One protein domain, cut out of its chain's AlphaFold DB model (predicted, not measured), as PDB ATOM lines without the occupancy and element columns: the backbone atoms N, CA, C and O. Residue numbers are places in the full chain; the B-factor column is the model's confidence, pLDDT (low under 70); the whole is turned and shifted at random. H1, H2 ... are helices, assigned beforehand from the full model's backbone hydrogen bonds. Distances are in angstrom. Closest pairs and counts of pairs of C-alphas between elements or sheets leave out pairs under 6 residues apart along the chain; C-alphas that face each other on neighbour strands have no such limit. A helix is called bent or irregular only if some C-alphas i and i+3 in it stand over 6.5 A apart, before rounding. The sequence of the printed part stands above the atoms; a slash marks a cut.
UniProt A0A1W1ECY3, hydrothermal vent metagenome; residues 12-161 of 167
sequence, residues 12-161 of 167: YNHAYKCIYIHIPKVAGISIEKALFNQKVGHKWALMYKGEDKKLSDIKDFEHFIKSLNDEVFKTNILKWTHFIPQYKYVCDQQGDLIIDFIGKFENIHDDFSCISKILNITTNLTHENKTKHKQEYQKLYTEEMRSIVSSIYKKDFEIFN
ATOM      1  N   TYR A  12      27.659 -33.317 -26.138       66.81
ATOM      2  CA  TYR A  12      28.760 -32.596 -26.775       66.81
ATOM      3  C   TYR A  12      29.728 -31.960 -25.768       66.81
ATOM      4  O   TYR A  12      30.905 -31.808 -26.088       66.81
ATOM      5  N   ASN A  13      29.286 -31.629 -24.547       70.38
ATOM      6  CA  ASN A  13      30.186 -31.064 -23.540       70.38
ATOM      7  C   ASN A  13      31.272 -32.076 -23.156       70.38
ATOM      8  O   ASN A  13      32.436 -31.717 -23.005       70.38
ATOM      9  N   HIS A  14      30.896 -33.353 -23.050       71.31
ATOM     10  CA  HIS A  14      31.832 -34.438 -22.763       71.31
ATOM     11  C   HIS A  14      32.703 -34.760 -23.978       71.31
ATOM     12  O   HIS A  14      33.913 -34.925 -23.831       71.31
ATOM     13  N   ALA A  15      32.107 -34.804 -25.175       72.31
ATOM     14  CA  ALA A  15      32.821 -35.122 -26.410       72.31
ATOM     15  C   ALA A  15      33.934 -34.108 -26.730       72.31
ATOM     16  O   ALA A  15      35.035 -34.506 -27.102       72.31
ATOM     17  N   TYR A  16      33.662 -32.814 -26.536       72.44
ATOM     18  CA  TYR A  16      34.607 -31.731 -26.834       72.44
ATOM     19  C   TYR A  16      35.336 -31.183 -25.601       72.44
ATOM     20  O   TYR A  16      36.126 -30.254 -25.739       72.44
ATOM     21  N   LYS A  17      35.076 -31.730 -24.403       75.38
ATOM     22  CA  LYS A  17      35.587 -31.216 -23.116       75.38
ATOM     23  C   LYS A  17      35.403 -29.697 -22.981       75.38
ATOM     24  O   LYS A  17      36.306 -28.983 -22.558       75.38
ATOM     25  N   CYS A  18      34.230 -29.212 -23.377       71.88
ATOM     26  CA  CYS A  18      33.905 -27.793 -23.469       71.88
ATOM     27  C   CYS A  18      32.533 -27.539 -22.844       71.88
ATOM     28  O   CYS A  18      31.625 -28.353 -22.992       71.88
ATOM     29  N   ILE A  19      32.361 -26.405 -22.168       73.44
ATOM     30  CA  ILE A  19      31.048 -25.923 -21.741       73.44
ATOM     31  C   ILE A  19      30.728 -24.688 -22.575       73.44
ATOM     32  O   ILE A  19      31.404 -23.667 -22.473       73.44
ATOM     33  N   TYR A  20      29.682 -24.778 -23.396       69.19
ATOM     34  CA  TYR A  20      29.186 -23.633 -24.154       69.19
ATOM     35  C   TYR A  20      28.062 -22.928 -23.396       69.19
ATOM     36  O   TYR A  20      26.990 -23.501 -23.181       69.19
ATOM     37  N   ILE A  21      28.299 -21.670 -23.032       65.00
ATOM     38  CA  ILE A  21      27.309 -20.805 -22.390       65.00
ATOM     39  C   ILE A  21      26.646 -19.948 -23.472       65.00
ATOM     40  O   ILE A  21      27.253 -19.036 -24.032       65.00
ATOM     41  N   HIS A  22      25.382 -20.247 -23.777       65.69
ATOM     42  CA  HIS A  22      24.584 -19.432 -24.690       65.69
ATOM     43  C   HIS A  22      24.045 -18.199 -23.961       65.69
ATOM     44  O   HIS A  22      23.113 -18.305 -23.162       65.69
ATOM     45  N   ILE A  23      24.580 -17.021 -24.277       64.81
ATOM     46  CA  ILE A  23      23.977 -15.754 -23.859       64.81
ATOM     47  C   ILE A  23      22.752 -15.500 -24.766       64.81
ATOM     48  O   ILE A  23      22.877 -15.531 -25.995       64.81
ATOM     49  N   PRO A  24      21.539 -15.285 -24.228       60.97
ATOM     50  CA  PRO A  24      20.370 -15.011 -25.056       60.97
ATOM     51  C   PRO A  24      20.584 -13.805 -25.978       60.97
ATOM     52  O   PRO A  24      21.152 -12.793 -25.579       60.97
ATOM     53  N   LYS A  25      20.075 -13.899 -27.215       64.12
ATOM     54  CA  LYS A  25      20.020 -12.802 -28.207       64.12
ATOM     55  C   LYS A  25      21.371 -12.267 -28.701       64.12
ATOM     56  O   LYS A  25      21.361 -11.379 -29.549       64.12
ATOM     57  N   VAL A  26      22.493 -12.869 -28.313       56.88
ATOM     58  CA  VAL A  26      23.695 -12.872 -29.162       56.88
ATOM     59  C   VAL A  26      23.557 -14.007 -30.183       56.88
ATOM     60  O   VAL A  26      22.713 -14.888 -30.006       56.88
ATOM     61  N   ALA A  27      24.322 -14.004 -31.278       54.81
ATOM     62  CA  ALA A  27      24.201 -14.943 -32.411       54.81
ATOM     63  C   ALA A  27      24.460 -16.436 -32.087       54.81
ATOM     64  O   ALA A  27      24.808 -17.231 -32.959       54.81
ATOM     65  N   GLY A  28      24.276 -16.851 -30.836       56.38
ATOM     66  CA  GLY A  28      24.574 -18.176 -30.341       56.38
ATOM     67  C   GLY A  28      23.738 -19.297 -30.955       56.38
ATOM     68  O   GLY A  28      24.155 -20.435 -30.861       56.38
ATOM     69  N   ILE A  29      22.635 -19.017 -31.660       59.56
ATOM     70  CA  ILE A  29      21.944 -20.050 -32.458       59.56
ATOM     71  C   ILE A  29      22.804 -20.482 -33.650       59.56
ATOM     72  O   ILE A  29      22.890 -21.670 -33.947       59.56
ATOM     73  N   SER A  30      23.465 -19.533 -34.319       55.88
ATOM     74  CA  SER A  30      24.374 -19.823 -35.433       55.88
ATOM     75  C   SER A  30      25.606 -20.583 -34.943       55.88
ATOM     76  O   SER A  30      26.032 -21.533 -35.593       55.88
ATOM     77  N   ILE A  31      26.132 -20.205 -33.772       56.94
ATOM     78  CA  ILE A  31      27.279 -20.869 -33.137       56.94
ATOM     79  C   ILE A  31      26.900 -22.281 -32.675       56.94
ATOM     80  O   ILE A  31      27.607 -23.230 -32.986       56.94
ATOM     81  N   GLU A  32      25.768 -22.453 -31.992       61.97
ATOM     82  CA  GLU A  32      25.332 -23.758 -31.485       61.97
ATOM     83  C   GLU A  32      24.979 -24.726 -32.626       61.97
ATOM     84  O   GLU A  32      25.307 -25.911 -32.563       61.97
ATOM     85  N   LYS A  33      24.390 -24.221 -33.718       64.00
ATOM     86  CA  LYS A  33      24.165 -25.000 -34.941       64.00
ATOM     87  C   LYS A  33      25.486 -25.395 -35.607       64.00
ATOM     88  O   LYS A  33      25.632 -26.549 -35.993       64.00
ATOM     89  N   ALA A  34      26.434 -24.466 -35.731       60.81
ATOM     90  CA  ALA A  34      27.706 -24.714 -36.408       60.81
ATOM     91  C   ALA A  34      28.646 -25.636 -35.612       60.81
ATOM     92  O   ALA A  34      29.283 -26.499 -36.211       60.81
ATOM     93  N   LEU A  35      28.723 -25.465 -34.289       62.78
ATOM     94  CA  LEU A  35      29.622 -26.233 -33.420       62.78
ATOM     95  C   LEU A  35      29.013 -27.555 -32.943       62.78
ATOM     96  O   LEU A  35      29.738 -28.536 -32.812       62.78
ATOM     97  N   PHE A  36      27.701 -27.601 -32.678       72.19
ATOM     98  CA  PHE A  36      27.073 -28.734 -31.977       72.19
ATOM     99  C   PHE A  36      25.875 -29.353 -32.709       72.19
ATOM    100  O   PHE A  36      25.283 -30.309 -32.204       72.19
ATOM    101  N   ASN A  37      25.503 -28.832 -33.886       65.44
ATOM    102  CA  ASN A  37      24.384 -29.312 -34.707       65.44
ATOM    103  C   ASN A  37      23.032 -29.382 -33.955       65.44
ATOM    104  O   ASN A  37      22.213 -30.267 -34.201       65.44
ATOM    105  N   GLN A  38      22.788 -28.452 -33.020       57.12
ATOM    106  CA  GLN A  38      21.544 -28.373 -32.237       57.12
ATOM    107  C   GLN A  38      20.612 -27.254 -32.729       57.12
ATOM    108  O   GLN A  38      21.053 -26.243 -33.280       57.12
ATOM    109  N   LYS A  39      19.299 -27.420 -32.508       50.16
ATOM    110  CA  LYS A  39      18.254 -26.445 -32.868       50.16
ATOM    111  C   LYS A  39      17.573 -25.931 -31.599       50.16
ATOM    112  O   LYS A  39      16.904 -26.696 -30.910       50.16
ATOM    113  N   VAL A  40      17.717 -24.641 -31.294       55.88
ATOM    114  CA  VAL A  40      17.091 -24.024 -30.110       55.88
ATOM    115  C   VAL A  40      15.767 -23.357 -30.489       55.88
ATOM    116  O   VAL A  40      15.659 -22.708 -31.528       55.88
ATOM    117  N   GLY A  41      14.739 -23.541 -29.658       49.03
ATOM    118  CA  GLY A  41      13.413 -22.951 -29.846       49.03
ATOM    119  C   GLY A  41      13.330 -21.493 -29.380       49.03
ATOM    120  O   GLY A  41      13.904 -21.121 -28.359       49.03
ATOM    121  N   HIS A  42      12.559 -20.674 -30.100       51.84
ATOM    122  CA  HIS A  42      12.216 -19.307 -29.701       51.84
ATOM    123  C   HIS A  42      10.863 -19.266 -28.974       51.84
ATOM    124  O   HIS A  42       9.899 -19.894 -29.416       51.84
ATOM    125  N   LYS A  43      10.757 -18.474 -27.898       46.62
ATOM    126  CA  LYS A  43       9.457 -18.071 -27.332       46.62
ATOM    127  C   LYS A  43       8.881 -16.914 -28.156       46.62
ATOM    128  O   LYS A  43       9.580 -15.934 -28.410       46.62
ATOM    129  N   TRP A  44       7.618 -17.021 -28.557       44.38
ATOM    130  CA  TRP A  44       6.920 -16.009 -29.358       44.38
ATOM    131  C   TRP A  44       6.586 -14.773 -28.514       44.38
ATOM    132  O   TRP A  44       6.260 -14.915 -27.338       44.38
ATOM    133  N   ALA A  45       6.583 -13.574 -29.112       43.12
ATOM    134  CA  ALA A  45       6.198 -12.320 -28.440       43.12
ATOM    135  C   ALA A  45       4.826 -12.415 -27.732       43.12
ATOM    136  O   ALA A  45       4.623 -11.838 -26.667       43.12
ATOM    137  N   LEU A  46       3.910 -13.219 -28.285       43.22
ATOM    138  CA  LEU A  46       2.586 -13.498 -27.721       43.22
ATOM    139  C   LEU A  46       2.641 -14.178 -26.340       43.22
ATOM    140  O   LEU A  46       1.768 -13.938 -25.514       43.22
ATOM    141  N   MET A  47       3.678 -14.973 -26.061       47.59
ATOM    142  CA  MET A  47       3.855 -15.634 -24.762       47.59
ATOM    143  C   MET A  47       4.235 -14.650 -23.647       47.59
ATOM    144  O   MET A  47       4.007 -14.949 -22.484       47.59
ATOM    145  N   TYR A  48       4.763 -13.470 -23.991       49.69
ATOM    146  CA  TYR A  48       5.120 -12.421 -23.027       49.69
ATOM    147  C   TYR A  48       3.950 -11.476 -22.719       49.69
ATOM    148  O   TYR A  48       3.906 -10.888 -21.643       49.69
ATOM    149  N   LYS A  49       2.949 -11.380 -23.612       47.53
ATOM    150  CA  LYS A  49       1.697 -10.645 -23.343       47.53
ATOM    151  C   LYS A  49       0.898 -11.231 -22.169       47.53
ATOM    152  O   LYS A  49       0.085 -10.521 -21.592       47.53
ATOM    153  N   GLY A  50       1.109 -12.509 -21.840       47.53
ATOM    154  CA  GLY A  50       0.440 -13.185 -20.727       47.53
ATOM    155  C   GLY A  50       1.075 -12.949 -19.352       47.53
ATOM    156  O   GLY A  50       0.394 -13.180 -18.357       47.53
ATOM    157  N   GLU A  51       2.334 -12.492 -19.279       52.03
ATOM    158  CA  GLU A  51       3.089 -12.445 -18.012       52.03
ATOM    159  C   GLU A  51       3.313 -11.038 -17.431       52.03
ATOM    160  O   GLU A  51       3.569 -10.945 -16.237       52.03
ATOM    161  N   ASP A  52       3.127  -9.937 -18.173       49.88
ATOM    162  CA  ASP A  52       3.277  -8.591 -17.591       49.88
ATOM    163  C   ASP A  52       2.304  -7.554 -18.165       49.88
ATOM    164  O   ASP A  52       2.454  -7.061 -19.284       49.88
ATOM    165  N   LYS A  53       1.353  -7.119 -17.330       51.00
ATOM    166  CA  LYS A  53       0.500  -5.937 -17.571       51.00
ATOM    167  C   LYS A  53       1.281  -4.609 -17.596       51.00
ATOM    168  O   LYS A  53       0.685  -3.583 -17.873       51.00
ATOM    169  N   LYS A  54       2.588  -4.596 -17.294       57.81
ATOM    170  CA  LYS A  54       3.397  -3.364 -17.202       57.81
ATOM    171  C   LYS A  54       4.040  -2.927 -18.520       57.81
ATOM    172  O   LYS A  54       4.340  -1.752 -18.686       57.81
ATOM    173  N   LEU A  55       4.250  -3.843 -19.467       63.03
ATOM    174  CA  LEU A  55       4.838  -3.493 -20.767       63.03
ATOM    175  C   LEU A  55       3.818  -2.930 -21.759       63.03
ATOM    176  O   LEU A  55       4.221  -2.323 -22.744       63.03
ATOM    177  N   SER A  56       2.515  -3.106 -21.518       64.06
ATOM    178  CA  SER A  56       1.471  -2.538 -22.381       64.06
ATOM    179  C   SER A  56       1.427  -1.010 -22.356       64.06
ATOM    180  O   SER A  56       0.939  -0.420 -23.314       64.06
ATOM    181  N   ASP A  57       1.953  -0.388 -21.297       74.62
ATOM    182  CA  ASP A  57       1.972   1.071 -21.129       74.62
ATOM    183  C   ASP A  57       3.209   1.723 -21.776       74.62
ATOM    184  O   ASP A  57       3.303   2.948 -21.891       74.62
ATOM    185  N   ILE A  58       4.163   0.906 -22.233       78.94
ATOM    186  CA  ILE A  58       5.344   1.360 -22.961       78.94
ATOM    187  C   ILE A  58       4.936   1.746 -24.384       78.94
ATOM    188  O   ILE A  58       4.350   0.957 -25.121       78.94
ATOM    189  N   LYS A  59       5.257   2.984 -24.766       83.12
ATOM    190  CA  LYS A  59       4.775   3.612 -26.007       83.12
ATOM    191  C   LYS A  59       5.760   3.420 -27.149       83.12
ATOM    192  O   LYS A  59       5.370   3.125 -28.274       83.12
ATOM    193  N   ASP A  60       7.036   3.584 -26.834       82.31
ATOM    194  CA  ASP A  60       8.148   3.522 -27.766       82.31
ATOM    195  C   ASP A  60       9.439   3.126 -27.029       82.31
ATOM    196  O   ASP A  60       9.444   2.817 -25.831       82.31
ATOM    197  N   PHE A  61      10.537   3.089 -27.780       81.69
ATOM    198  CA  PHE A  61      11.848   2.695 -27.281       81.69
ATOM    199  C   PHE A  61      12.422   3.678 -26.251       81.69
ATOM    200  O   PHE A  61      13.005   3.248 -25.258       81.69
ATOM    201  N   GLU A  62      12.238   4.982 -26.450       86.62
ATOM    202  CA  GLU A  62      12.734   5.991 -25.512       86.62
ATOM    203  C   GLU A  62      11.981   5.908 -24.181       86.62
ATOM    204  O   GLU A  62      12.617   5.861 -23.125       86.62
ATOM    205  N   HIS A  63      10.649   5.794 -24.221       85.75
ATOM    206  CA  HIS A  63       9.824   5.596 -23.034       85.75
ATOM    207  C   HIS A  63      10.268   4.345 -22.272       85.75
ATOM    208  O   HIS A  63      10.474   4.427 -21.066       85.75
ATOM    209  N   PHE A  64      10.512   3.226 -22.968       88.00
ATOM    210  CA  PHE A  64      11.020   2.002 -22.342       88.00
ATOM    211  C   PHE A  64      12.315   2.231 -21.559       88.00
ATOM    212  O   PHE A  64      12.402   1.846 -20.394       88.00
ATOM    213  N   ILE A  65      13.318   2.855 -22.189       88.25
ATOM    214  CA  ILE A  65      14.614   3.083 -21.543       88.25
ATOM    215  C   ILE A  65      14.461   4.040 -20.360       88.25
ATOM    216  O   ILE A  65      14.985   3.758 -19.285       88.25
ATOM    217  N   LYS A  66      13.696   5.127 -20.507       91.19
ATOM    218  CA  LYS A  66      13.459   6.084 -19.414       91.19
ATOM    219  C   LYS A  66      12.711   5.465 -18.236       91.19
ATOM    220  O   LYS A  66      13.028   5.782 -17.090       91.19
ATOM    221  N   SER A  67      11.785   4.536 -18.486       88.31
ATOM    222  CA  SER A  67      11.093   3.790 -17.428       88.31
ATOM    223  C   SER A  67      12.039   2.948 -16.562       88.31
ATOM    224  O   SER A  67      11.676   2.615 -15.438       88.31
ATOM    225  N   LEU A  68      13.262   2.635 -17.013       90.12
ATOM    226  CA  LEU A  68      14.256   1.910 -16.205       90.12
ATOM    227  C   LEU A  68      14.839   2.740 -15.047       90.12
ATOM    228  O   LEU A  68      15.522   2.175 -14.194       90.12
ATOM    229  N   ASN A  69      14.571   4.048 -14.978       94.00
ATOM    230  CA  ASN A  69      14.874   4.844 -13.783       94.00
ATOM    231  C   ASN A  69      13.961   4.498 -12.594       94.00
ATOM    232  O   ASN A  69      14.337   4.741 -11.451       94.00
ATOM    233  N   ASP A  70      12.782   3.916 -12.839       92.62
ATOM    234  CA  ASP A  70      11.942   3.386 -11.768       92.62
ATOM    235  C   ASP A  70      12.496   2.041 -11.277       92.62
ATOM    236  O   ASP A  70      12.590   1.066 -12.029       92.62
ATOM    237  N   GLU A  71      12.856   1.965  -9.994       92.31
ATOM    238  CA  GLU A  71      13.498   0.779  -9.412       92.31
ATOM    239  C   GLU A  71      12.614  -0.471  -9.463       92.31
ATOM    240  O   GLU A  71      13.108  -1.586  -9.671       92.31
ATOM    241  N   VAL A  72      11.297  -0.311  -9.304       89.19
ATOM    242  CA  VAL A  72      10.352  -1.434  -9.329       89.19
ATOM    243  C   VAL A  72      10.226  -1.980 -10.747       89.19
ATOM    244  O   VAL A  72      10.240  -3.199 -10.947       89.19
ATOM    245  N   PHE A  73      10.105  -1.108 -11.744       85.38
ATOM    246  CA  PHE A  73      10.073  -1.471 -13.152       85.38
ATOM    247  C   PHE A  73      11.386  -2.137 -13.557       85.38
ATOM    248  O   PHE A  73      11.364  -3.288 -13.996       85.38
ATOM    249  N   LYS A  74      12.528  -1.490 -13.297       90.00
ATOM    250  CA  LYS A  74      13.865  -2.030 -13.574       90.00
ATOM    251  C   LYS A  74      14.067  -3.411 -12.958       90.00
ATOM    252  O   LYS A  74      14.444  -4.342 -13.662       90.00
ATOM    253  N   THR A  75      13.757  -3.585 -11.673       89.06
ATOM    254  CA  THR A  75      13.917  -4.877 -10.982       89.06
ATOM    255  C   THR A  75      13.076  -5.985 -11.616       89.06
ATOM    256  O   THR A  75      13.504  -7.137 -11.647       89.06
ATOM    257  N   ASN A  76      11.882  -5.672 -12.126       83.50
ATOM    258  CA  ASN A  76      11.047  -6.665 -12.800       83.50
ATOM    259  C   ASN A  76      11.557  -6.977 -14.209       83.50
ATOM    260  O   ASN A  76      11.664  -8.150 -14.561       83.50
ATOM    261  N   ILE A  77      11.960  -5.955 -14.967       83.19
ATOM    262  CA  ILE A  77      12.542  -6.122 -16.302       83.19
ATOM    263  C   ILE A  77      13.830  -6.950 -16.246       83.19
ATOM    264  O   ILE A  77      13.978  -7.891 -17.017       83.19
ATOM    265  N   LEU A  78      14.731  -6.694 -15.293       85.56
ATOM    266  CA  LEU A  78      16.002  -7.422 -15.170       85.56
ATOM    267  C   LEU A  78      15.854  -8.892 -14.729       85.56
ATOM    268  O   LEU A  78      16.848  -9.615 -14.700       85.56
ATOM    269  N   LYS A  79      14.644  -9.365 -14.389       82.00
ATOM    270  CA  LYS A  79      14.370 -10.804 -14.180       82.00
ATOM    271  C   LYS A  79      14.165 -11.549 -15.492       82.00
ATOM    272  O   LYS A  79      14.279 -12.772 -15.539       82.00
ATOM    273  N   TRP A  80      13.813 -10.832 -16.550       76.62
ATOM    274  CA  TRP A  80      13.564 -11.429 -17.847       76.62
ATOM    275  C   TRP A  80      14.891 -11.791 -18.500       76.62
ATOM    276  O   TRP A  80      15.788 -10.958 -18.594       76.62
ATOM    277  N   THR A  81      14.992 -13.012 -19.025       75.19
ATOM    278  CA  THR A  81      16.262 -13.575 -19.520       75.19
ATOM    279  C   THR A  81      16.993 -12.710 -20.557       75.19
ATOM    280  O   THR A  81      18.206 -12.827 -20.678       75.19
ATOM    281  N   HIS A  82      16.269 -11.852 -21.291       75.31
ATOM    282  CA  HIS A  82      16.812 -10.959 -22.328       75.31
ATOM    283  C   HIS A  82      17.456  -9.681 -21.780       75.31
ATOM    284  O   HIS A  82      18.187  -9.030 -22.515       75.31
ATOM    285  N   PHE A  83      17.159  -9.310 -20.534       81.44
ATOM    286  CA  PHE A  83      17.656  -8.090 -19.890       81.44
ATOM    287  C   PHE A  83      18.589  -8.389 -18.707       81.44
ATOM    288  O   PHE A  83      19.082  -7.471 -18.061       81.44
ATOM    289  N   ILE A  84      18.845  -9.666 -18.403       86.38
ATOM    290  CA  ILE A  84      19.848 -10.056 -17.406       86.38
ATOM    291  C   ILE A  84      21.235  -9.611 -17.914       86.38
ATOM    292  O   ILE A  84      21.595 -10.003 -19.027       86.38
ATOM    293  N   PRO A  85      22.023  -8.850 -17.123       90.50
ATOM    294  CA  PRO A  85      23.396  -8.488 -17.477       90.50
ATOM    295  C   PRO A  85      24.253  -9.708 -17.810       90.50
ATOM    296  O   PRO A  85      24.166 -10.736 -17.131       90.50
ATOM    297  N   GLN A  86      25.081  -9.595 -18.841       88.19
ATOM    298  CA  GLN A  86      25.773 -10.740 -19.426       88.19
ATOM    299  C   GLN A  86      26.839 -11.327 -18.492       88.19
ATOM    300  O   GLN A  86      26.990 -12.548 -18.442       88.19
ATOM    301  N   TYR A  87      27.498 -10.495 -17.678       90.19
ATOM    302  CA  TYR A  87      28.490 -10.925 -16.692       90.19
ATOM    303  C   TYR A  87      27.932 -11.978 -15.729       90.19
ATOM    304  O   TYR A  87      28.658 -12.859 -15.286       90.19
ATOM    305  N   LYS A  88      26.621 -11.962 -15.448       89.56
ATOM    306  CA  LYS A  88      25.991 -12.943 -14.549       89.56
ATOM    307  C   LYS A  88      26.030 -14.378 -15.075       89.56
ATOM    308  O   LYS A  88      25.801 -15.297 -14.297       89.56
ATOM    309  N   TYR A  89      26.270 -14.574 -16.371       86.50
ATOM    310  CA  TYR A  89      26.389 -15.904 -16.971       86.50
ATOM    311  C   TYR A  89      27.828 -16.424 -16.998       86.50
ATOM    312  O   TYR A  89      28.022 -17.619 -17.196       86.50
ATOM    313  N   VAL A  90      28.820 -15.544 -16.854       88.06
ATOM    314  CA  VAL A  90      30.232 -15.852 -17.136       88.06
ATOM    315  C   VAL A  90      31.181 -15.473 -16.001       88.06
ATOM    316  O   VAL A  90      32.379 -15.726 -16.109       88.06
ATOM    317  N   CYS A  91      30.654 -14.896 -14.921       89.00
ATOM    318  CA  CYS A  91      31.380 -14.596 -13.696       89.00
ATOM    319  C   CYS A  91      30.887 -15.446 -12.523       89.00
ATOM    320  O   CYS A  91      29.724 -15.858 -12.483       89.00
ATOM    321  N   ASP A  92      31.760 -15.655 -11.544       89.50
ATOM    322  CA  ASP A  92      31.395 -16.232 -10.251       89.50
ATOM    323  C   ASP A  92      30.713 -15.211  -9.311       89.50
ATOM    324  O   ASP A  92      30.296 -14.115  -9.703       89.50
ATOM    325  N   GLN A  93      30.554 -15.591  -8.039       85.44
ATOM    326  CA  GLN A  93      29.940 -14.742  -7.014       85.44
ATOM    327  C   GLN A  93      30.839 -13.573  -6.588       85.44
ATOM    328  O   GLN A  93      30.336 -12.590  -6.040       85.44
ATOM    329  N   GLN A  94      32.144 -13.678  -6.827       86.69
ATOM    330  CA  GLN A  94      33.158 -12.673  -6.534       86.69
ATOM    331  C   GLN A  94      33.251 -11.641  -7.671       86.69
ATOM    332  O   GLN A  94      33.639 -10.497  -7.435       86.69
ATOM    333  N   GLY A  95      32.764 -11.997  -8.863       82.31
ATOM    334  CA  GLY A  95      32.776 -11.162 -10.060       82.31
ATOM    335  C   GLY A  95      33.924 -11.489 -11.010       82.31
ATOM    336  O   GLY A  95      34.097 -10.773 -11.994       82.31
ATOM    337  N   ASP A  96      34.668 -12.561 -10.744       87.06
ATOM    338  CA  ASP A  96      35.780 -13.002 -11.573       87.06
ATOM    339  C   ASP A  96      35.259 -13.822 -12.757       87.06
ATOM    340  O   ASP A  96      34.315 -14.606 -12.628       87.06
ATOM    341  N   LEU A  97      35.851 -13.622 -13.940       88.38
ATOM    342  CA  LEU A  97      35.512 -14.390 -15.139       88.38
ATOM    343  C   LEU A  97      35.907 -15.861 -14.957       88.38
ATOM    344  O   LEU A  97      37.066 -16.170 -14.701       88.38
ATOM    345  N   ILE A  98      34.951 -16.767 -15.166       90.12
ATOM    346  CA  ILE A  98      35.135 -18.224 -15.023       90.12
ATOM    347  C   ILE A  98      35.239 -18.955 -16.367       90.12
ATOM    348  O   ILE A  98      35.006 -20.161 -16.444       90.12
ATOM    349  N   ILE A  99      35.521 -18.222 -17.443       85.00
ATOM    350  CA  ILE A  99      35.603 -18.761 -18.801       85.00
ATOM    351  C   ILE A  99      36.944 -18.425 -19.445       85.00
ATOM    352  O   ILE A  99      37.464 -17.326 -19.285       85.00
ATOM    353  N   ASP A 100      37.466 -19.371 -20.224       85.44
ATOM    354  CA  ASP A 100      38.778 -19.249 -20.870       85.44
ATOM    355  C   ASP A 100      38.738 -18.442 -22.178       85.44
ATOM    356  O   ASP A 100      39.770 -17.994 -22.678       85.44
ATOM    357  N   PHE A 101      37.549 -18.275 -22.766       88.44
ATOM    358  CA  PHE A 101      37.371 -17.600 -24.049       88.44
ATOM    359  C   PHE A 101      36.018 -16.885 -24.144       88.44
ATOM    360  O   PHE A 101      34.969 -17.485 -23.901       88.44
ATOM    361  N   ILE A 102      36.042 -15.617 -24.570       87.56
ATOM    362  CA  ILE A 102      34.859 -14.796 -24.866       87.56
ATOM    363  C   ILE A 102      34.919 -14.378 -26.331       87.56
ATOM    364  O   ILE A 102      35.763 -13.568 -26.707       87.56
ATOM    365  N   GLY A 103      33.998 -14.899 -27.140       86.12
ATOM    366  CA  GLY A 103      33.807 -14.435 -28.513       86.12
ATOM    367  C   GLY A 103      32.866 -13.230 -28.576       86.12
ATOM    368  O   GLY A 103      31.826 -13.212 -27.915       86.12
ATOM    369  N   LYS A 104      33.206 -12.247 -29.406       85.88
ATOM    370  CA  LYS A 104      32.447 -11.024 -29.666       85.88
ATOM    371  C   LYS A 104      31.771 -11.088 -31.033       85.88
ATOM    372  O   LYS A 104      32.311 -11.618 -32.001       85.88
ATOM    373  N   PHE A 105      30.563 -10.537 -31.138       80.44
ATOM    374  CA  PHE A 105      29.791 -10.616 -32.384       80.44
ATOM    375  C   PHE A 105      30.430  -9.801 -33.519       80.44
ATOM    376  O   PHE A 105      30.415 -10.213 -34.674       80.44
ATOM    377  N   GLU A 106      31.027  -8.660 -33.195       81.69
ATOM    378  CA  GLU A 106      31.766  -7.824 -34.138       81.69
ATOM    379  C   GLU A 106      32.997  -8.527 -34.729       81.69
ATOM    380  O   GLU A 106      33.361  -8.247 -35.868       81.69
ATOM    381  N   ASN A 107      33.566  -9.492 -34.001       84.62
ATOM    382  CA  ASN A 107      34.734 -10.279 -34.401       84.62
ATOM    383  C   ASN A 107      34.356 -11.737 -34.699       84.62
ATOM    384  O   ASN A 107      35.204 -12.627 -34.670       84.62
ATOM    385  N   ILE A 108      33.075 -12.000 -34.990       84.25
ATOM    386  CA  ILE A 108      32.508 -13.353 -34.979       84.25
ATOM    387  C   ILE A 108      33.270 -14.346 -35.860       84.25
ATOM    388  O   ILE A 108      33.389 -15.509 -35.494       84.25
ATOM    389  N   HIS A 109      33.796 -13.921 -37.010       84.75
ATOM    390  CA  HIS A 109      34.549 -14.802 -37.902       84.75
ATOM    391  C   HIS A 109      35.914 -15.196 -37.325       84.75
ATOM    392  O   HIS A 109      36.282 -16.372 -37.380       84.75
ATOM    393  N   ASP A 110      36.633 -14.238 -36.744       87.25
ATOM    394  CA  ASP A 110      37.962 -14.455 -36.171       87.25
ATOM    395  C   ASP A 110      37.864 -15.262 -34.875       87.25
ATOM    396  O   ASP A 110      38.565 -16.263 -34.704       87.25
ATOM    397  N   ASP A 111      36.909 -14.908 -34.016       89.56
ATOM    398  CA  ASP A 111      36.654 -15.612 -32.762       89.56
ATOM    399  C   ASP A 111      36.161 -17.041 -33.011       89.56
ATOM    400  O   ASP A 111      36.587 -17.982 -32.337       89.56
ATOM    401  N   PHE A 112      35.324 -17.237 -34.036       87.00
ATOM    402  CA  PHE A 112      34.901 -18.571 -34.452       87.00
ATOM    403  C   PHE A 112      36.069 -19.412 -34.978       87.00
ATOM    404  O   PHE A 112      36.166 -20.601 -34.672       87.00
ATOM    405  N   SER A 113      36.973 -18.810 -35.754       87.31
ATOM    406  CA  SER A 113      38.187 -19.478 -36.233       87.31
ATOM    407  C   SER A 113      39.098 -19.882 -35.071       87.31
ATOM    408  O   SER A 113      39.615 -21.001 -35.048       87.31
ATOM    409  N   CYS A 114      39.246 -19.010 -34.069       88.38
ATOM    410  CA  CYS A 114      40.008 -19.287 -32.856       88.38
ATOM    411  C   CYS A 114      39.437 -20.494 -32.097       88.38
ATOM    412  O   CYS A 114      40.144 -21.485 -31.891       88.38
ATOM    413  N   ILE A 115      38.141 -20.470 -31.762       88.69
ATOM    414  CA  ILE A 115      37.525 -21.552 -30.984       88.69
ATOM    415  C   ILE A 115      37.455 -22.866 -31.770       88.69
ATOM    416  O   ILE A 115      37.656 -23.932 -31.197       88.69
ATOM    417  N   SER A 116      37.262 -22.814 -33.093       86.38
ATOM    418  CA  SER A 116      37.278 -24.011 -33.946       86.38
ATOM    419  C   SER A 116      38.636 -24.716 -33.902       86.38
ATOM    420  O   SER A 116      38.682 -25.942 -33.829       86.38
ATOM    421  N   LYS A 117      39.744 -23.962 -33.865       87.25
ATOM    422  CA  LYS A 117      41.094 -24.526 -33.696       87.25
ATOM    423  C   LYS A 117      41.295 -25.131 -32.309       87.25
ATOM    424  O   LYS A 117      41.807 -26.242 -32.220       87.25
ATOM    425  N   ILE A 118      40.864 -24.437 -31.251       87.00
ATOM    426  CA  ILE A 118      40.939 -24.936 -29.865       87.00
ATOM    427  C   ILE A 118      40.181 -26.263 -29.728       87.00
ATOM    428  O   ILE A 118      40.672 -27.201 -29.105       87.00
ATOM    429  N   LEU A 119      39.005 -26.359 -30.352       85.56
ATOM    430  CA  LEU A 119      38.146 -27.544 -30.308       85.56
ATOM    431  C   LEU A 119      38.502 -28.611 -31.358       85.56
ATOM    432  O   LEU A 119      37.870 -29.666 -31.382       85.56
ATOM    433  N   ASN A 120      39.490 -28.354 -32.222       84.56
ATOM    434  CA  ASN A 120      39.859 -29.204 -33.358       84.56
ATOM    435  C   ASN A 120      38.662 -29.545 -34.281       84.56
ATOM    436  O   ASN A 120      38.499 -30.677 -34.739       84.56
ATOM    437  N   ILE A 121      37.801 -28.556 -34.541       83.06
ATOM    438  CA  ILE A 121      36.625 -28.660 -35.413       83.06
ATOM    439  C   ILE A 121      36.923 -27.959 -36.738       83.06
ATOM    440  O   ILE A 121      37.349 -26.809 -36.769       83.06
ATOM    441  N   THR A 122      36.647 -28.635 -37.856       78.00
ATOM    442  CA  THR A 122      36.731 -28.035 -39.197       78.00
ATOM    443  C   THR A 122      35.321 -27.793 -39.723       78.00
ATOM    444  O   THR A 122      34.701 -28.681 -40.303       78.00
ATOM    445  N   THR A 123      34.786 -26.600 -39.479       75.50
ATOM    446  CA  THR A 123      33.453 -26.197 -39.944       75.50
ATOM    447  C   THR A 123      33.436 -24.714 -40.311       75.50
ATOM    448  O   THR A 123      34.318 -23.957 -39.913       75.50
ATOM    449  N   ASN A 124      32.420 -24.298 -41.067       73.75
ATOM    450  CA  ASN A 124      32.221 -22.909 -41.464       73.75
ATOM    451  C   ASN A 124      31.018 -22.318 -40.733       73.75
ATOM    452  O   ASN A 124      29.954 -22.936 -40.660       73.75
ATOM    453  N   LEU A 125      31.157 -21.084 -40.253       76.81
ATOM    454  CA  LEU A 125      30.044 -20.369 -39.649       76.81
ATOM    455  C   LEU A 125      29.098 -19.844 -40.737       76.81
ATOM    456  O   LEU A 125      29.398 -18.876 -41.438       76.81
ATOM    457  N   THR A 126      27.925 -20.458 -40.869       70.94
ATOM    458  CA  THR A 126      26.856 -19.930 -41.723       70.94
ATOM    459  C   THR A 126      26.192 -18.737 -41.040       70.94
ATOM    460  O   THR A 126      25.695 -18.854 -39.918       70.94
ATOM    461  N   HIS A 127      26.148 -17.585 -41.713       69.00
ATOM    462  CA  HIS A 127      25.455 -16.402 -41.199       69.00
ATOM    463  C   HIS A 127      23.931 -16.577 -41.308       69.00
ATOM    464  O   HIS A 127      23.329 -16.277 -42.339       69.00
ATOM    465  N   GLU A 128      23.314 -17.062 -40.232       63.19
ATOM    466  CA  GLU A 128      21.858 -17.153 -40.077       63.19
ATOM    467  C   GLU A 128      21.294 -15.821 -39.538       63.19
ATOM    468  O   GLU A 128      21.918 -15.181 -38.694       63.19
ATOM    469  N   ASN A 129      20.096 -15.421 -39.986       61.94
ATOM    470  CA  ASN A 129      19.374 -14.208 -39.550       61.94
ATOM    471  C   ASN A 129      20.046 -12.857 -39.878       61.94
ATOM    472  O   ASN A 129      20.213 -12.001 -39.010       61.94
ATOM    473  N   LYS A 130      20.358 -12.616 -41.159       61.84
ATOM    474  CA  LYS A 130      20.797 -11.293 -41.638       61.84
ATOM    475  C   LYS A 130      19.737 -10.216 -41.367       61.84
ATOM    476  O   LYS A 130      18.670 -10.219 -41.986       61.84
ATOM    477  N   THR A 131      20.051  -9.254 -40.502       65.12
ATOM    478  CA  THR A 131      19.231  -8.050 -40.317       65.12
ATOM    479  C   THR A 131      19.226  -7.228 -41.608       65.12
ATOM    480  O   THR A 131      20.279  -6.876 -42.134       65.12
ATOM    481  N   LYS A 132      18.035  -6.916 -42.137       55.78
ATOM    482  CA  LYS A 132      17.872  -6.105 -43.363       55.78
ATOM    483  C   LYS A 132      18.162  -4.616 -43.143       55.78
ATOM    484  O   LYS A 132      18.481  -3.905 -44.089       55.78
ATOM    485  N   HIS A 133      18.053  -4.153 -41.901       56.69
ATOM    486  CA  HIS A 133      18.277  -2.765 -41.520       56.69
ATOM    487  C   HIS A 133      19.677  -2.595 -40.937       56.69
ATOM    488  O   HIS A 133      19.988  -3.116 -39.872       56.69
ATOM    489  N   LYS A 134      20.510  -1.834 -41.648       54.81
ATOM    490  CA  LYS A 134      21.857  -1.431 -41.224       54.81
ATOM    491  C   LYS A 134      21.832  -0.079 -40.501       54.81
ATOM    492  O   LYS A 134      22.780   0.692 -40.608       54.81
ATOM    493  N   GLN A 135      20.709   0.263 -39.863       57.09
ATOM    494  CA  GLN A 135      20.642   1.484 -39.069       57.09
ATOM    495  C   GLN A 135      21.643   1.340 -37.927       57.09
ATOM    496  O   GLN A 135      21.621   0.347 -37.201       57.09
ATOM    497  N   GLU A 136      22.532   2.318 -37.806       69.31
ATOM    498  CA  GLU A 136      23.396   2.477 -36.643       69.31
ATOM    499  C   GLU A 136      22.488   2.645 -35.424       69.31
ATOM    500  O   GLU A 136      21.910   3.709 -35.205       69.31
ATOM    501  N   TYR A 137      22.299   1.565 -34.664       73.12
ATOM    502  CA  TYR A 137      21.446   1.533 -33.476       73.12
ATOM    503  C   TYR A 137      21.843   2.618 -32.466       73.12
ATOM    504  O   TYR A 137      21.025   3.059 -31.666       73.12
ATOM    505  N   GLN A 138      23.079   3.100 -32.541       73.25
ATOM    506  CA  GLN A 138      23.646   4.149 -31.705       73.25
ATOM    507  C   GLN A 138      22.971   5.504 -31.932       73.25
ATOM    508  O   GLN A 138      22.855   6.293 -30.993       73.25
ATOM    509  N   LYS A 139      22.446   5.741 -33.143       81.25
ATOM    510  CA  LYS A 139      21.648   6.928 -33.484       81.25
ATOM    511  C   LYS A 139      20.252   6.912 -32.852       81.25
ATOM    512  O   LYS A 139      19.580   7.933 -32.872       81.25
ATOM    513  N   LEU A 140      19.816   5.779 -32.293       83.19
ATOM    514  CA  LEU A 140      18.530   5.660 -31.591       83.19
ATOM    515  C   LEU A 140      18.602   6.113 -30.127       83.19
ATOM    516  O   LEU A 140      17.563   6.250 -29.490       83.19
ATOM    517  N   TYR A 141      19.805   6.299 -29.576       83.81
ATOM    518  CA  TYR A 141      19.996   6.637 -28.169       83.81
ATOM    519  C   TYR A 141      20.268   8.127 -27.975       83.81
ATOM    520  O   TYR A 141      21.279   8.640 -28.458       83.81
ATOM    521  N   THR A 142      19.435   8.779 -27.165       90.94
ATOM    522  CA  THR A 142      19.756  10.085 -26.575       90.94
ATOM    523  C   THR A 142      20.842   9.943 -25.499       90.94
ATOM    524  O   THR A 142      21.104   8.843 -25.004       90.94
ATOM    525  N   GLU A 143      21.479  11.047 -25.103       91.31
ATOM    526  CA  GLU A 143      22.485  11.047 -24.024       91.31
ATOM    527  C   GLU A 143      21.920  10.509 -22.700       91.31
ATOM    528  O   GLU A 143      22.568   9.713 -22.020       91.31
ATOM    529  N   GLU A 144      20.676  10.867 -22.380       93.81
ATOM    530  CA  GLU A 144      19.961  10.362 -21.206       93.81
ATOM    531  C   GLU A 144      19.810   8.835 -21.262       93.81
ATOM    532  O   GLU A 144      20.157   8.135 -20.310       93.81
ATOM    533  N   MET A 145      19.374   8.293 -22.404       90.50
ATOM    534  CA  MET A 145      19.227   6.846 -22.586       90.50
ATOM    535  C   MET A 145      20.567   6.114 -22.448       90.50
ATOM    536  O   MET A 145      20.619   5.038 -21.849       90.50
ATOM    537  N   ARG A 146      21.656   6.698 -22.969       90.31
ATOM    538  CA  ARG A 146      23.015   6.146 -22.830       90.31
ATOM    539  C   ARG A 146      23.428   6.067 -21.367       90.31
ATOM    540  O   ARG A 146      23.949   5.037 -20.960       90.31
ATOM    541  N   SER A 147      23.158   7.114 -20.588       92.31
ATOM    542  CA  SER A 147      23.468   7.169 -19.153       92.31
ATOM    543  C   SER A 147      22.718   6.097 -18.351       92.31
ATOM    544  O   SER A 147      23.303   5.395 -17.526       92.31
ATOM    545  N   ILE A 148      21.427   5.904 -18.640       93.31
ATOM    546  CA  ILE A 148      20.612   4.879 -17.974       93.31
ATOM    547  C   ILE A 148      21.164   3.479 -18.270       93.31
ATOM    548  O   ILE A 148      21.398   2.688 -17.355       93.31
ATOM    549  N   VAL A 149      21.413   3.173 -19.547       91.19
ATOM    550  CA  VAL A 149      21.921   1.858 -19.967       91.19
ATOM    551  C   VAL A 149      23.334   1.610 -19.440       91.19
ATOM    552  O   VAL A 149      23.597   0.529 -18.914       91.19
ATOM    553  N   SER A 150      24.230   2.594 -19.522       91.06
ATOM    554  CA  SER A 150      25.606   2.449 -19.040       91.06
ATOM    555  C   SER A 150      25.674   2.232 -17.530       91.06
ATOM    556  O   SER A 150      26.503   1.454 -17.070       91.06
ATOM    557  N   SER A 151      24.762   2.833 -16.762       93.00
ATOM    558  CA  SER A 151      24.644   2.599 -15.322       93.00
ATOM    559  C   SER A 151      24.180   1.171 -15.005       93.00
ATOM    560  O   SER A 151      24.789   0.484 -14.184       93.00
ATOM    561  N   ILE A 152      23.144   0.683 -15.697       93.50
ATOM    562  CA  ILE A 152      22.579  -0.661 -15.477       93.50
ATOM    563  C   ILE A 152      23.582  -1.762 -15.840       93.50
ATOM    564  O   ILE A 152      23.738  -2.730 -15.094       93.50
ATOM    565  N   TYR A 153      24.269  -1.610 -16.972       92.25
ATOM    566  CA  TYR A 153      25.179  -2.616 -17.525       92.25
ATOM    567  C   TYR A 153      26.655  -2.279 -17.292       92.25
ATOM    568  O   TYR A 153      27.522  -2.829 -17.962       92.25
ATOM    569  N   LYS A 154      26.969  -1.409 -16.323       92.44
ATOM    570  CA  LYS A 154      28.336  -0.938 -16.038       92.44
ATOM    571  C   LYS A 154      29.368  -2.067 -15.975       92.44
ATOM    572  O   LYS A 154      30.406  -1.987 -16.621       92.44
ATOM    573  N   LYS A 155      29.043  -3.139 -15.249       91.25
ATOM    574  CA  LYS A 155      29.915  -4.314 -15.123       91.25
ATOM    575  C   LYS A 155      30.152  -5.031 -16.451       91.25
ATOM    576  O   LYS A 155      31.258  -5.495 -16.675       91.25
ATOM    577  N   ASP A 156      29.149  -5.107 -17.329       90.94
ATOM    578  CA  ASP A 156      29.332  -5.697 -18.661       90.94
ATOM    579  C   ASP A 156      30.339  -4.870 -19.471       90.94
ATOM    580  O   ASP A 156      31.249  -5.433 -20.074       90.94
ATOM    581  N   PHE A 157      30.226  -3.536 -19.443       90.31
ATOM    582  CA  PHE A 157      31.180  -2.653 -20.124       90.31
ATOM    583  C   PHE A 157      32.611  -2.845 -19.604       90.31
ATOM    584  O   PHE A 157      33.537  -2.990 -20.400       90.31
ATOM    585  N   GLU A 158      32.783  -2.916 -18.283       90.44
ATOM    586  CA  GLU A 158      34.089  -3.107 -17.640       90.44
ATOM    587  C   GLU A 158      34.695  -4.480 -17.961       90.44
ATOM    588  O   GLU A 158      35.825  -4.564 -18.436       90.44
ATOM    589  N   ILE A 159      33.936  -5.556 -17.744       89.94
ATOM    590  CA  ILE A 159      34.419  -6.939 -17.860       89.94
ATOM    591  C   ILE A 159      34.707  -7.307 -19.316       89.94
ATOM    592  O   ILE A 159      35.701  -7.971 -19.606       89.94
ATOM    593  N   PHE A 160      33.862  -6.867 -20.249       88.56
ATOM    594  CA  PHE A 160      34.023  -7.183 -21.670       88.56
ATOM    595  C   PHE A 160      34.835  -6.137 -22.434       88.56
ATOM    596  O   PHE A 160      34.982  -6.253 -23.657       88.56
ATOM    597  N   ASN A 161      35.398  -5.154 -21.726       87.50
ATOM    598  CA  ASN A 161      36.241  -4.104 -22.283       87.50
ATOM    599  C   ASN A 161      35.551  -3.382 -23.456       87.50
ATOM    600  O   ASN A 161      36.082  -3.307 -24.568       87.50
TER     601      ASN A 161
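Overview. This is residues 12 to 161 of the 167 residues of a protein of hydrothermal vent metagenome (UniProt A0A1W1ECY3). What does the model look like? It is a sparse frame of short helices strung on long links: H1, H2 and H7 lie at one end, H4, H5, H8 and H9 at the other with H3, and H6 and H10 lie between the two ends. Few helices meet, and two links run from the first end to the second, residues 37 to 44, a short link, and residues 119 to 136, a long one, with residues 42 to 47, of which 45 to 47 belong to H3, and residues 130 to 137 standing free. What is it made of, and how large is it? The 150 residues printed hold ten named helices, H1 to H10 in that order along the chain, and no named strand; the class is all helix, with 70 residues, under half, in named elements. It is only just compact, close to loose, with a radius of gyration of the C-alphas of 17.7 A and spans of 49 by 35 by 31 A.

Arrangement. What stands near the longest helix? H7, residues 105 to 118, touches no helix, but is close to H2, residues 28 to 36, without clearly touching it: their closest C-alphas, those of Leu 35 and Ser 116, are 8.0 A apart, at a shallow tilt of 15 degrees, the same way. H1, residues 12 to 16, is close to H2 but not clearly touching, with the closest C-alphas, Tyr 12 and Phe 36, 6.7 A apart. Which helices touch? H4, residues 61 to 67, touches H9, residues 143 to 152, with the closest C-alphas, Ile 65 and Met 145, 6.0 A apart, at a steep tilt of 58 degrees, the same way. H6, residues 87 to 90, and H10, residues 154 to 159, only just touch, with 3 pairs of C-alphas within 8 A, the closest those of Tyr 87 and Asp 156 at 5.6 A. Where are the others? H5, residues 71 to 77, is close to H4 but not clearly touching, with the closest C-alphas, Ser 67 and Phe 73, 6.9 A apart, at a steep tilt of 46 degrees, opposite ways. H3, residues 45 to 48, and H8, residues 137 to 140, touch no helix; H8 is only just apart from H4, at 8.4 A. How do the helix backbones run? Every O i to N i+4 pair is within hydrogen-bond range in H1, H2, H4, H5, H9 and H10, and 8 of 10 are in H7, while H3, H6 and H8 are too short for such a pair.

Along the chain. Where does the longest helix lie? H7 runs 18.3 A from C-alpha 105 at (29.791, -10.616, -32.384) to C-alpha 118 at (40.939, -24.936, -29.865), and is irregular, with C-alphas 106 and 109 8.4 A apart. How long are the others? H9 measures 14.5 A, H2 11.0 A, H4 9.9 A, H5 9.8 A and H10 8.7 A from first to last C-alpha. H1 measures 5.9 A, H3 5.5 A, H8 5.4 A and H6 5.2 A. Where are the first and last helices? H1 begins at C-alpha 12 at (28.760, -32.596, -26.775), and H10 ends at C-alpha 159 at (34.419, -6.939, -17.860).

Size, cuts and confidence. How far does it reach? The two C-alphas farthest apart, those of Asp 57 and Asn 120, are 50.0 A apart. Is the printed part whole, and which links are long? It runs from residue 12 to 161 with no cut, and the links H1 to H2, H3 to H4, H6 to H7 and H7 to H8 are long. Where is confidence low? The mean pLDDT of the printed part is 76.4, and 47 residues are under 70: residue 12, residues 20 to 35, 37 to 56 and 127 to 136.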